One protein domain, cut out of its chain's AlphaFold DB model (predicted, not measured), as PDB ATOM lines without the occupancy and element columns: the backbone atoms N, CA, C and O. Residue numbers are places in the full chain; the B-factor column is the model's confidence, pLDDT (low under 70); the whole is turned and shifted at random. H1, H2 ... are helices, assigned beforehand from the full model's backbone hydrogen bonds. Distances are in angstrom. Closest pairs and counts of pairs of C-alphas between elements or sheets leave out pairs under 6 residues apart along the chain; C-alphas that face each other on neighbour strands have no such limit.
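Overview. This is residues 161 to 221 of the 457 residues of a protein of Rotaria socialis (UniProt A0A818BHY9). Look first for two helices, H1 and H2, set as a loose V and running opposite ways, with the short H3 at the V's open end; the longest helix, H4, starts beside them and runs away as an arm, and its residues 214 to 219 stick out with 220 and 221. You have 61 residues here, with four named helices in the order H1, H2, H3, H4 and no named strand: all helix. The whole is only just compact, close to loose, with a radius of gyration of the C-alphas of 12.3 A, and flat, spanning 37 by 28 by 15 A.

Along the chain. Find C-alpha 161 at (-17.538, 46.373, 30.378); from there H1, residues 161 to 174, runs 20.0 A. H2, residues 178 to 191, runs 20.2 A from C-alpha 178 at (-13.309, 29.113, 26.366). H3 is residues 195 to 198. H4, residues 203 to 219, runs 23.4 A to C-alpha 219 at (-35.021, 48.565, 27.576).

Arrangement. H1 and H2 are close but not clearly touching, C-alphas 167 and 181 being closest at 7.2 A, at a steep tilt of 45 degrees. H2 and H3 only just touch, with 3 pairs of C-alphas within 8 A, and only at the corner; the closest are C-alphas 189 and 195, 5.2 A apart. Residues 206 to 210 of H4 touch residues 161 to 165 of H1, closest at C-alphas 164 and 206, 5.4 A, opposite ways at a steep tilt of 67 degrees, only just short of about perpendicular. H4 only just touches H2, through residue 203 alone, with 3 pairs of C-alphas within 8 A; C-alphas 182 and 203 are closest at 6.7 A, and the lines are about perpendicular at 85 degrees. H3 and H4 are apart. In H1, H2 and H4 every O i to N i+4 pair is within hydrogen-bond range; H3 is too short for such a pair.

Size, cuts and confidence. The C-alphas of Ala 190 and Leu 221 are the two farthest apart, 38.2 A. The printed part has no cut, and its three links are tight. Confidence is under 70 at residues 169, 172 to 173, 175 and 211 to 221.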
ATOM      1  N   THR A 161     -16.850  46.644  31.642       75.25
ATOM      2  CA  THR A 161     -17.538  46.373  30.378       75.25
ATOM      3  C   THR A 161     -16.640  46.527  29.150       75.25
ATOM      4  O   THR A 161     -16.761  45.727  28.219       75.25
ATOM      5  N   ASP A 162     -15.697  47.471  29.154       73.75
ATOM      6  CA  ASP A 162     -14.747  47.650  28.044       73.75
ATOM      7  C   ASP A 162     -13.823  46.438  27.933       73.75
ATOM      8  O   ASP A 162     -13.602  45.891  26.851       73.75
ATOM      9  N   ILE A 163     -13.360  45.945  29.083       80.31
ATOM     10  CA  ILE A 163     -12.498  44.765  29.169       80.31
ATOM     11  C   ILE A 163     -13.263  43.502  28.750       80.31
ATOM     12  O   ILE A 163     -12.746  42.707  27.967       80.31
ATOM     13  N   ALA A 164     -14.523  43.347  29.175       80.62
ATOM     14  CA  ALA A 164     -15.392  42.261  28.708       80.62
ATOM     15  C   ALA A 164     -15.563  42.269  27.177       80.62
ATOM     16  O   ALA A 164     -15.504  41.220  26.532       80.62
ATOM     17  N   THR A 165     -15.723  43.457  26.589       73.69
ATOM     18  CA  THR A 165     -15.857  43.638  25.138       73.69
ATOM     19  C   THR A 165     -14.571  43.248  24.412       73.69
ATOM     20  O   THR A 165     -14.618  42.468  23.460       73.69
ATOM     21  N   CYS A 166     -13.414  43.703  24.900       74.88
ATOM     22  CA  CYS A 166     -12.111  43.369  24.324       74.88
ATOM     23  C   CYS A 166     -11.834  41.860  24.352       74.88
ATOM     24  O   CYS A 166     -11.391  41.299  23.351       74.88
ATOM     25  N   LEU A 167     -12.157  41.178  25.456       81.19
ATOM     26  CA  LEU A 167     -12.010  39.724  25.574       81.19
ATOM     27  C   LEU A 167     -12.899  38.976  24.568       81.19
ATOM     28  O   LEU A 167     -12.456  38.015  23.935       81.19
ATOM     29  N   CYS A 168     -14.134  39.435  24.356       75.88
ATOM     30  CA  CYS A 168     -15.016  38.872  23.333       75.88
ATOM     31  C   CYS A 168     -14.514  39.122  21.904       75.88
ATOM     32  O   CYS A 168     -14.596  38.220  21.064       75.88
ATOM     33  N   LEU A 169     -13.963  40.306  21.623       65.19
ATOM     34  CA  LEU A 169     -13.367  40.625  20.326       65.19
ATOM     35  C   LEU A 169     -12.130  39.767  20.048       65.19
ATOM     36  O   LEU A 169     -12.032  39.186  18.969       65.19
ATOM     37  N   LEU A 170     -11.240  39.615  21.033       71.31
ATOM     38  CA  LEU A 170     -10.087  38.712  20.972       71.31
ATOM     39  C   LEU A 170     -10.524  37.283  20.661       71.31
ATOM     40  O   LEU A 170     -10.018  36.670  19.718       71.31
ATOM     41  N   LYS A 171     -11.534  36.786  21.386       77.62
ATOM     42  CA  LYS A 171     -12.095  35.456  21.156       77.62
ATOM     43  C   LYS A 171     -12.588  35.278  19.725       77.62
ATOM     44  O   LYS A 171     -12.292  34.261  19.104       77.62
ATOM     45  N   LYS A 172     -13.344  36.247  19.203       62.47
ATOM     46  CA  LYS A 172     -13.909  36.192  17.849       62.47
ATOM     47  C   LYS A 172     -12.816  36.279  16.782       62.47
ATOM     48  O   LYS A 172     -12.843  35.508  15.828       62.47
ATOM     49  N   ARG A 173     -11.847  37.180  16.963       57.38
ATOM     50  CA  ARG A 173     -10.745  37.420  16.021       57.38
ATOM     51  C   ARG A 173      -9.819  36.212  15.898       57.38
ATOM     52  O   ARG A 173      -9.468  35.836  14.788       57.38
ATOM     53  N   HIS A 174      -9.461  35.594  17.021       71.25
ATOM     54  CA  HIS A 174      -8.468  34.516  17.068       71.25
ATOM     55  C   HIS A 174      -9.070  33.125  17.296       71.25
ATOM     56  O   HIS A 174      -8.332  32.167  17.499       71.25
ATOM     57  N   LYS A 175     -10.405  33.001  17.265       69.06
ATOM     58  CA  LYS A 175     -11.139  31.754  17.552       69.06
ATOM     59  C   LYS A 175     -10.690  31.097  18.868       69.06
ATOM     60  O   LYS A 175     -10.558  29.878  18.948       69.06
ATOM     61  N   CYS A 176     -10.439  31.905  19.901       77.00
ATOM     62  CA  CYS A 176      -9.947  31.405  21.184       77.00
ATOM     63  C   CYS A 176     -10.939  30.415  21.810       77.00
ATOM     64  O   CYS A 176     -12.159  30.628  21.789       77.00
ATOM     65  N   SER A 177     -10.409  29.358  22.426       83.81
ATOM     66  CA  SER A 177     -11.218  28.449  23.233       83.81
ATOM     67  C   SER A 177     -11.761  29.167  24.475       83.81
ATOM     68  O   SER A 177     -11.236  30.194  24.909       83.81
ATOM     69  N   ASN A 178     -12.827  28.623  25.070       82.00
ATOM     70  CA  ASN A 178     -13.309  29.113  26.366       82.00
ATOM     71  C   ASN A 178     -12.228  28.988  27.449       82.00
ATOM     72  O   ASN A 178     -12.085  29.901  28.250       82.00
ATOM     73  N   ALA A 179     -11.449  27.901  27.422       84.75
ATOM     74  CA  ALA A 179     -10.356  27.673  28.364       84.75
ATOM     75  C   ALA A 179      -9.308  28.794  28.297       84.75
ATOM     76  O   ALA A 179      -9.000  29.399  29.315       84.75
ATOM     77  N   LEU A 180      -8.870  29.165  27.088       82.56
ATOM     78  CA  LEU A 180      -7.906  30.251  26.905       82.56
ATOM     79  C   LEU A 180      -8.435  31.596  27.427       82.56
ATOM     80  O   LEU A 180      -7.668  32.406  27.939       82.56
ATOM     81  N   LEU A 181      -9.740  31.853  27.298       83.69
ATOM     82  CA  LEU A 181     -10.326  33.083  27.826       83.69
ATOM     83  C   LEU A 181     -10.365  33.101  29.358       83.69
ATOM     84  O   LEU A 181     -10.119  34.150  29.941       83.69
ATOM     85  N   GLU A 182     -10.665  31.972  30.002       86.75
ATOM     86  CA  GLU A 182     -10.635  31.852  31.468       86.75
ATOM     87  C   GLU A 182      -9.203  31.965  32.015       86.75
ATOM     88  O   GLU A 182      -8.971  32.637  33.024       86.75
ATOM     89  N   ASP A 183      -8.219  31.406  31.307       87.19
ATOM     90  CA  ASP A 183      -6.800  31.573  31.636       87.19
ATOM     91  C   ASP A 183      -6.371  33.042  31.506       87.19
ATOM     92  O   ASP A 183      -5.679  33.576  32.373       87.19
ATOM     93  N   LEU A 184      -6.833  33.734  30.459       89.00
ATOM     94  CA  LEU A 184      -6.555  35.155  30.251       89.00
ATOM     95  C   LEU A 184      -7.220  36.034  31.318       89.00
ATOM     96  O   LEU A 184      -6.599  36.975  31.810       89.00
ATOM     97  N   ILE A 185      -8.455  35.721  31.718       89.12
ATOM     98  CA  ILE A 185      -9.123  36.376  32.850       89.12
ATOM     99  C   ILE A 185      -8.293  36.181  34.120       89.12
ATOM    100  O   ILE A 185      -8.003  37.152  34.815       89.12
ATOM    101  N   SER A 186      -7.850  34.954  34.390       86.69
ATOM    102  CA  SER A 186      -7.022  34.629  35.556       86.69
ATOM    103  C   SER A 186      -5.692  35.390  35.550       86.69
ATOM    104  O   SER A 186      -5.262  35.901  36.584       86.69
ATOM    105  N   LEU A 187      -5.072  35.534  34.376       86.19
ATOM    106  CA  LEU A 187      -3.853  36.315  34.187       86.19
ATOM    107  C   LEU A 187      -4.085  37.808  34.464       86.19
ATOM    108  O   LEU A 187      -3.324  38.422  35.209       86.19
ATOM    109  N   LEU A 188      -5.163  38.387  33.930       85.25
ATOM    110  CA  LEU A 188      -5.538  39.780  34.194       85.25
ATOM    111  C   LEU A 188      -5.822  40.016  35.683       85.25
ATOM    112  O   LEU A 188      -5.423  41.042  36.228       85.25
ATOM    113  N   TYR A 189      -6.442  39.045  36.356       86.56
ATOM    114  CA  TYR A 189      -6.663  39.071  37.802       86.56
ATOM    115  C   TYR A 189      -5.371  39.061  38.622       86.56
ATOM    116  O   TYR A 189      -5.344  39.632  39.710       86.56
ATOM    117  N   ALA A 190      -4.315  38.421  38.117       81.12
ATOM    118  CA  ALA A 190      -3.027  38.339  38.797       81.12
ATOM    119  C   ALA A 190      -2.166  39.599  38.614       81.12
ATOM    120  O   ALA A 190      -1.355  39.908  39.484       81.12
ATOM    121  N   ILE A 191      -2.323  40.306  37.490       81.12
ATOM    122  CA  ILE A 191      -1.445  41.422  37.103       81.12
ATOM    123  C   ILE A 191      -2.054  42.787  37.454       81.12
ATOM    124  O   ILE A 191      -1.318  43.737  37.709       81.12
ATOM    125  N   ILE A 192      -3.386  42.912  37.479       78.94
ATOM    126  CA  ILE A 192      -4.058  44.208  37.628       78.94
ATOM    127  C   ILE A 192      -4.444  44.471  39.097       78.94
ATOM    128  O   ILE A 192      -5.248  43.726  39.665       78.94
ATOM    129  N   PRO A 193      -3.957  45.570  39.709       75.06
ATOM    130  CA  PRO A 193      -4.455  46.041  40.999       75.06
ATOM    131  C   PRO A 193      -5.955  46.357  40.920       75.06
ATOM    132  O   PRO A 193      -6.429  46.920  39.930       75.06
ATOM    133  N   ASP A 194      -6.714  45.990  41.953       75.00
ATOM    134  CA  ASP A 194      -8.180  46.119  41.995       75.00
ATOM    135  C   ASP A 194      -8.924  45.342  40.893       75.00
ATOM    136  O   ASP A 194     -10.029  45.709  40.484       75.00
ATOM    137  N   ALA A 195      -8.374  44.212  40.435       75.31
ATOM    138  CA  ALA A 195      -9.003  43.386  39.403       75.31
ATOM    139  C   ALA A 195     -10.470  43.019  39.698       75.31
ATOM    140  O   ALA A 195     -11.272  42.888  38.779       75.31
ATOM    141  N   LYS A 196     -10.872  42.925  40.971       78.88
ATOM    142  CA  LYS A 196     -12.270  42.656  41.353       78.88
ATOM    143  C   LYS A 196     -13.258  43.713  40.838       78.88
ATOM    144  O   LYS A 196     -14.390  43.355  40.497       78.88
ATOM    145  N   THR A 197     -12.858  44.987  40.805       76.50
ATOM    146  CA  THR A 197     -13.712  46.102  40.363       76.50
ATOM    147  C   THR A 197     -13.601  46.340  38.858       76.50
ATOM    148  O   THR A 197     -14.580  46.754  38.241       76.50
ATOM    149  N   LYS A 198     -12.454  46.007  38.248       79.06
ATOM    150  CA  LYS A 198     -12.157  46.306  36.836       79.06
ATOM    151  C   LYS A 198     -12.250  45.116  35.879       79.06
ATOM    152  O   LYS A 198     -12.504  45.326  34.705       79.06
ATOM    153  N   ILE A 199     -12.079  43.875  36.329       85.69
ATOM    154  CA  ILE A 199     -11.960  42.695  35.453       85.69
ATOM    155  C   ILE A 199     -13.154  41.749  35.654       85.69
ATOM    156  O   ILE A 199     -13.506  41.435  36.796       85.69
ATOM    157  N   PRO A 200     -13.812  41.269  34.582       87.19
ATOM    158  CA  PRO A 200     -14.842  40.230  34.675       87.19
ATOM    159  C   PRO A 200     -14.299  38.950  35.318       87.19
ATOM    160  O   PRO A 200     -13.267  38.455  34.896       87.19
ATOM    161  N   LYS A 201     -14.995  38.406  36.318       86.00
ATOM    162  CA  LYS A 201     -14.577  37.247  37.128       86.00
ATOM    163  C   LYS A 201     -14.618  35.922  36.376       86.00
ATOM    164  O   LYS A 201     -14.024  34.958  36.838       86.00
ATOM    165  N   SER A 202     -15.397  35.848  35.301       85.50
ATOM    166  CA  SER A 202     -15.606  34.620  34.536       85.50
ATOM    167  C   SER A 202     -16.252  34.909  33.189       85.50
ATOM    168  O   SER A 202     -16.841  35.978  32.973       85.50
ATOM    169  N   LEU A 203     -16.253  33.909  32.308       80.75
ATOM    170  CA  LEU A 203     -17.041  33.932  31.075       80.75
ATOM    171  C   LEU A 203     -18.534  34.164  31.327       80.75
ATOM    172  O   LEU A 203     -19.207  34.790  30.505       80.75
ATOM    173  N   PHE A 204     -19.066  33.676  32.448       83.94
ATOM    174  CA  PHE A 204     -20.458  33.913  32.820       83.94
ATOM    175  C   PHE A 204     -20.714  35.393  33.114       83.94
ATOM    176  O   PHE A 204     -21.688  35.955  32.615       83.94
ATOM    177  N   GLU A 205     -19.823  36.049  33.864       82.50
ATOM    178  CA  GLU A 205     -19.949  37.481  34.138       82.50
ATOM    179  C   GLU A 205     -19.787  38.311  32.859       82.50
ATOM    180  O   GLU A 205     -20.550  39.249  32.661       82.50
ATOM    181  N   ILE A 206     -18.891  37.924  31.942       82.69
ATOM    182  CA  ILE A 206     -18.784  38.546  30.609       82.69
ATOM    183  C   ILE A 206     -20.119  38.458  29.866       82.69
ATOM    184  O   ILE A 206     -20.644  39.475  29.417       82.69
ATOM    185  N   ARG A 207     -20.713  37.260  29.777       79.31
ATOM    186  CA  ARG A 207     -22.017  37.074  29.122       79.31
ATOM    187  C   ARG A 207     -23.107  37.897  29.796       79.31
ATOM    188  O   ARG A 207     -23.913  38.492  29.095       79.31
ATOM    189  N   LYS A 208     -23.132  37.955  31.129       82.12
ATOM    190  CA  LYS A 208     -24.104  38.744  31.894       82.12
ATOM    191  C   LYS A 208     -23.930  40.244  31.655       82.12
ATOM    192  O   LYS A 208     -24.920  40.922  31.431       82.12
ATOM    193  N   LEU A 209     -22.703  40.760  31.666       76.62
ATOM    194  CA  LEU A 209     -22.410  42.174  31.405       76.62
ATOM    195  C   LEU A 209     -22.803  42.575  29.982       76.62
ATOM    196  O   LEU A 209     -23.425  43.613  29.790       76.62
ATOM    197  N   LEU A 210     -22.494  41.730  28.998       72.38
ATOM    198  CA  LEU A 210     -22.854  41.973  27.603       72.38
ATOM    199  C   LEU A 210     -24.360  41.825  27.362       72.38
ATOM    200  O   LEU A 210     -24.920  42.637  26.636       72.38
ATOM    201  N   LYS A 211     -25.029  40.870  28.027       69.88
ATOM    202  CA  LYS A 211     -26.496  40.772  28.044       69.88
ATOM    203  C   LYS A 211     -27.130  41.993  28.686       69.88
ATOM    204  O   LYS A 211     -28.002  42.567  28.078       69.88
ATOM    205  N   ILE A 212     -26.647  42.468  29.834       59.41
ATOM    206  CA  ILE A 212     -27.156  43.694  30.468       59.41
ATOM    207  C   ILE A 212     -26.952  44.911  29.562       59.41
ATOM    208  O   ILE A 212     -27.767  45.821  29.601       59.41
ATOM    209  N   ILE A 213     -25.891  44.970  28.753       57.50
ATOM    210  CA  ILE A 213     -25.730  46.034  27.751       57.50
ATOM    211  C   ILE A 213     -26.758  45.880  26.635       57.50
ATOM    212  O   ILE A 213     -27.331  46.884  26.212       57.50
ATOM    213  N   ASP A 214     -26.989  44.662  26.153       51.16
ATOM    214  CA  ASP A 214     -27.988  44.412  25.119       51.16
ATOM    215  C   ASP A 214     -29.401  44.690  25.641       51.16
ATOM    216  O   ASP A 214     -30.125  45.454  25.014       51.16
ATOM    217  N   ASP A 215     -29.721  44.216  26.843       44.25
ATOM    218  CA  ASP A 215     -30.966  44.414  27.575       44.25
ATOM    219  C   ASP A 215     -31.149  45.878  27.967       44.25
ATOM    220  O   ASP A 215     -32.217  46.408  27.741       44.25
ATOM    221  N   LYS A 216     -30.142  46.605  28.477       45.06
ATOM    222  CA  LYS A 216     -30.265  48.054  28.758       45.06
ATOM    223  C   LYS A 216     -30.427  48.862  27.480       45.06
ATOM    224  O   LYS A 216     -31.191  49.823  27.484       45.06
ATOM    225  N   LYS A 217     -29.747  48.480  26.393       44.84
ATOM    226  CA  LYS A 217     -29.948  49.089  25.071       44.84
ATOM    227  C   LYS A 217     -31.244  48.626  24.389       44.84
ATOM    228  O   LYS A 217     -31.617  49.263  23.411       44.84
ATOM    229  N   GLN A 218     -31.893  47.555  24.851       38.47
ATOM    230  CA  GLN A 218     -33.233  47.114  24.439       38.47
ATOM    231  C   GLN A 218     -34.327  47.712  25.340       38.47
ATOM    232  O   GLN A 218     -35.392  48.036  24.846       38.47
ATOM    233  N   LEU A 219     -34.073  47.959  26.629       35.78
ATOM    234  CA  LEU A 219     -35.021  48.565  27.576       35.78
ATOM    235  C   LEU A 219     -35.144  50.083  27.380       35.78
ATOM    236  O   LEU A 219     -36.136  50.673  27.782       35.78
ATOM    237  N   THR A 220     -34.157  50.719  26.740       36.22
ATOM    238  CA  THR A 220     -34.282  52.092  26.208       36.22
ATOM    239  C   THR A 220     -34.773  52.132  24.757       36.22
ATOM    240  O   THR A 220     -34.837  53.209  24.165       36.22
ATOM    241  N   LEU A 221     -35.097  50.974  24.169       39.81
ATOM    242  CA  LEU A 221     -35.360  50.810  22.740       39.81
ATOM    243  C   LEU A 221     -36.287  49.600  22.477       39.81
ATOM    244  O   LEU A 221     -36.028  48.782  21.595       39.81
TER     245      LEU A 221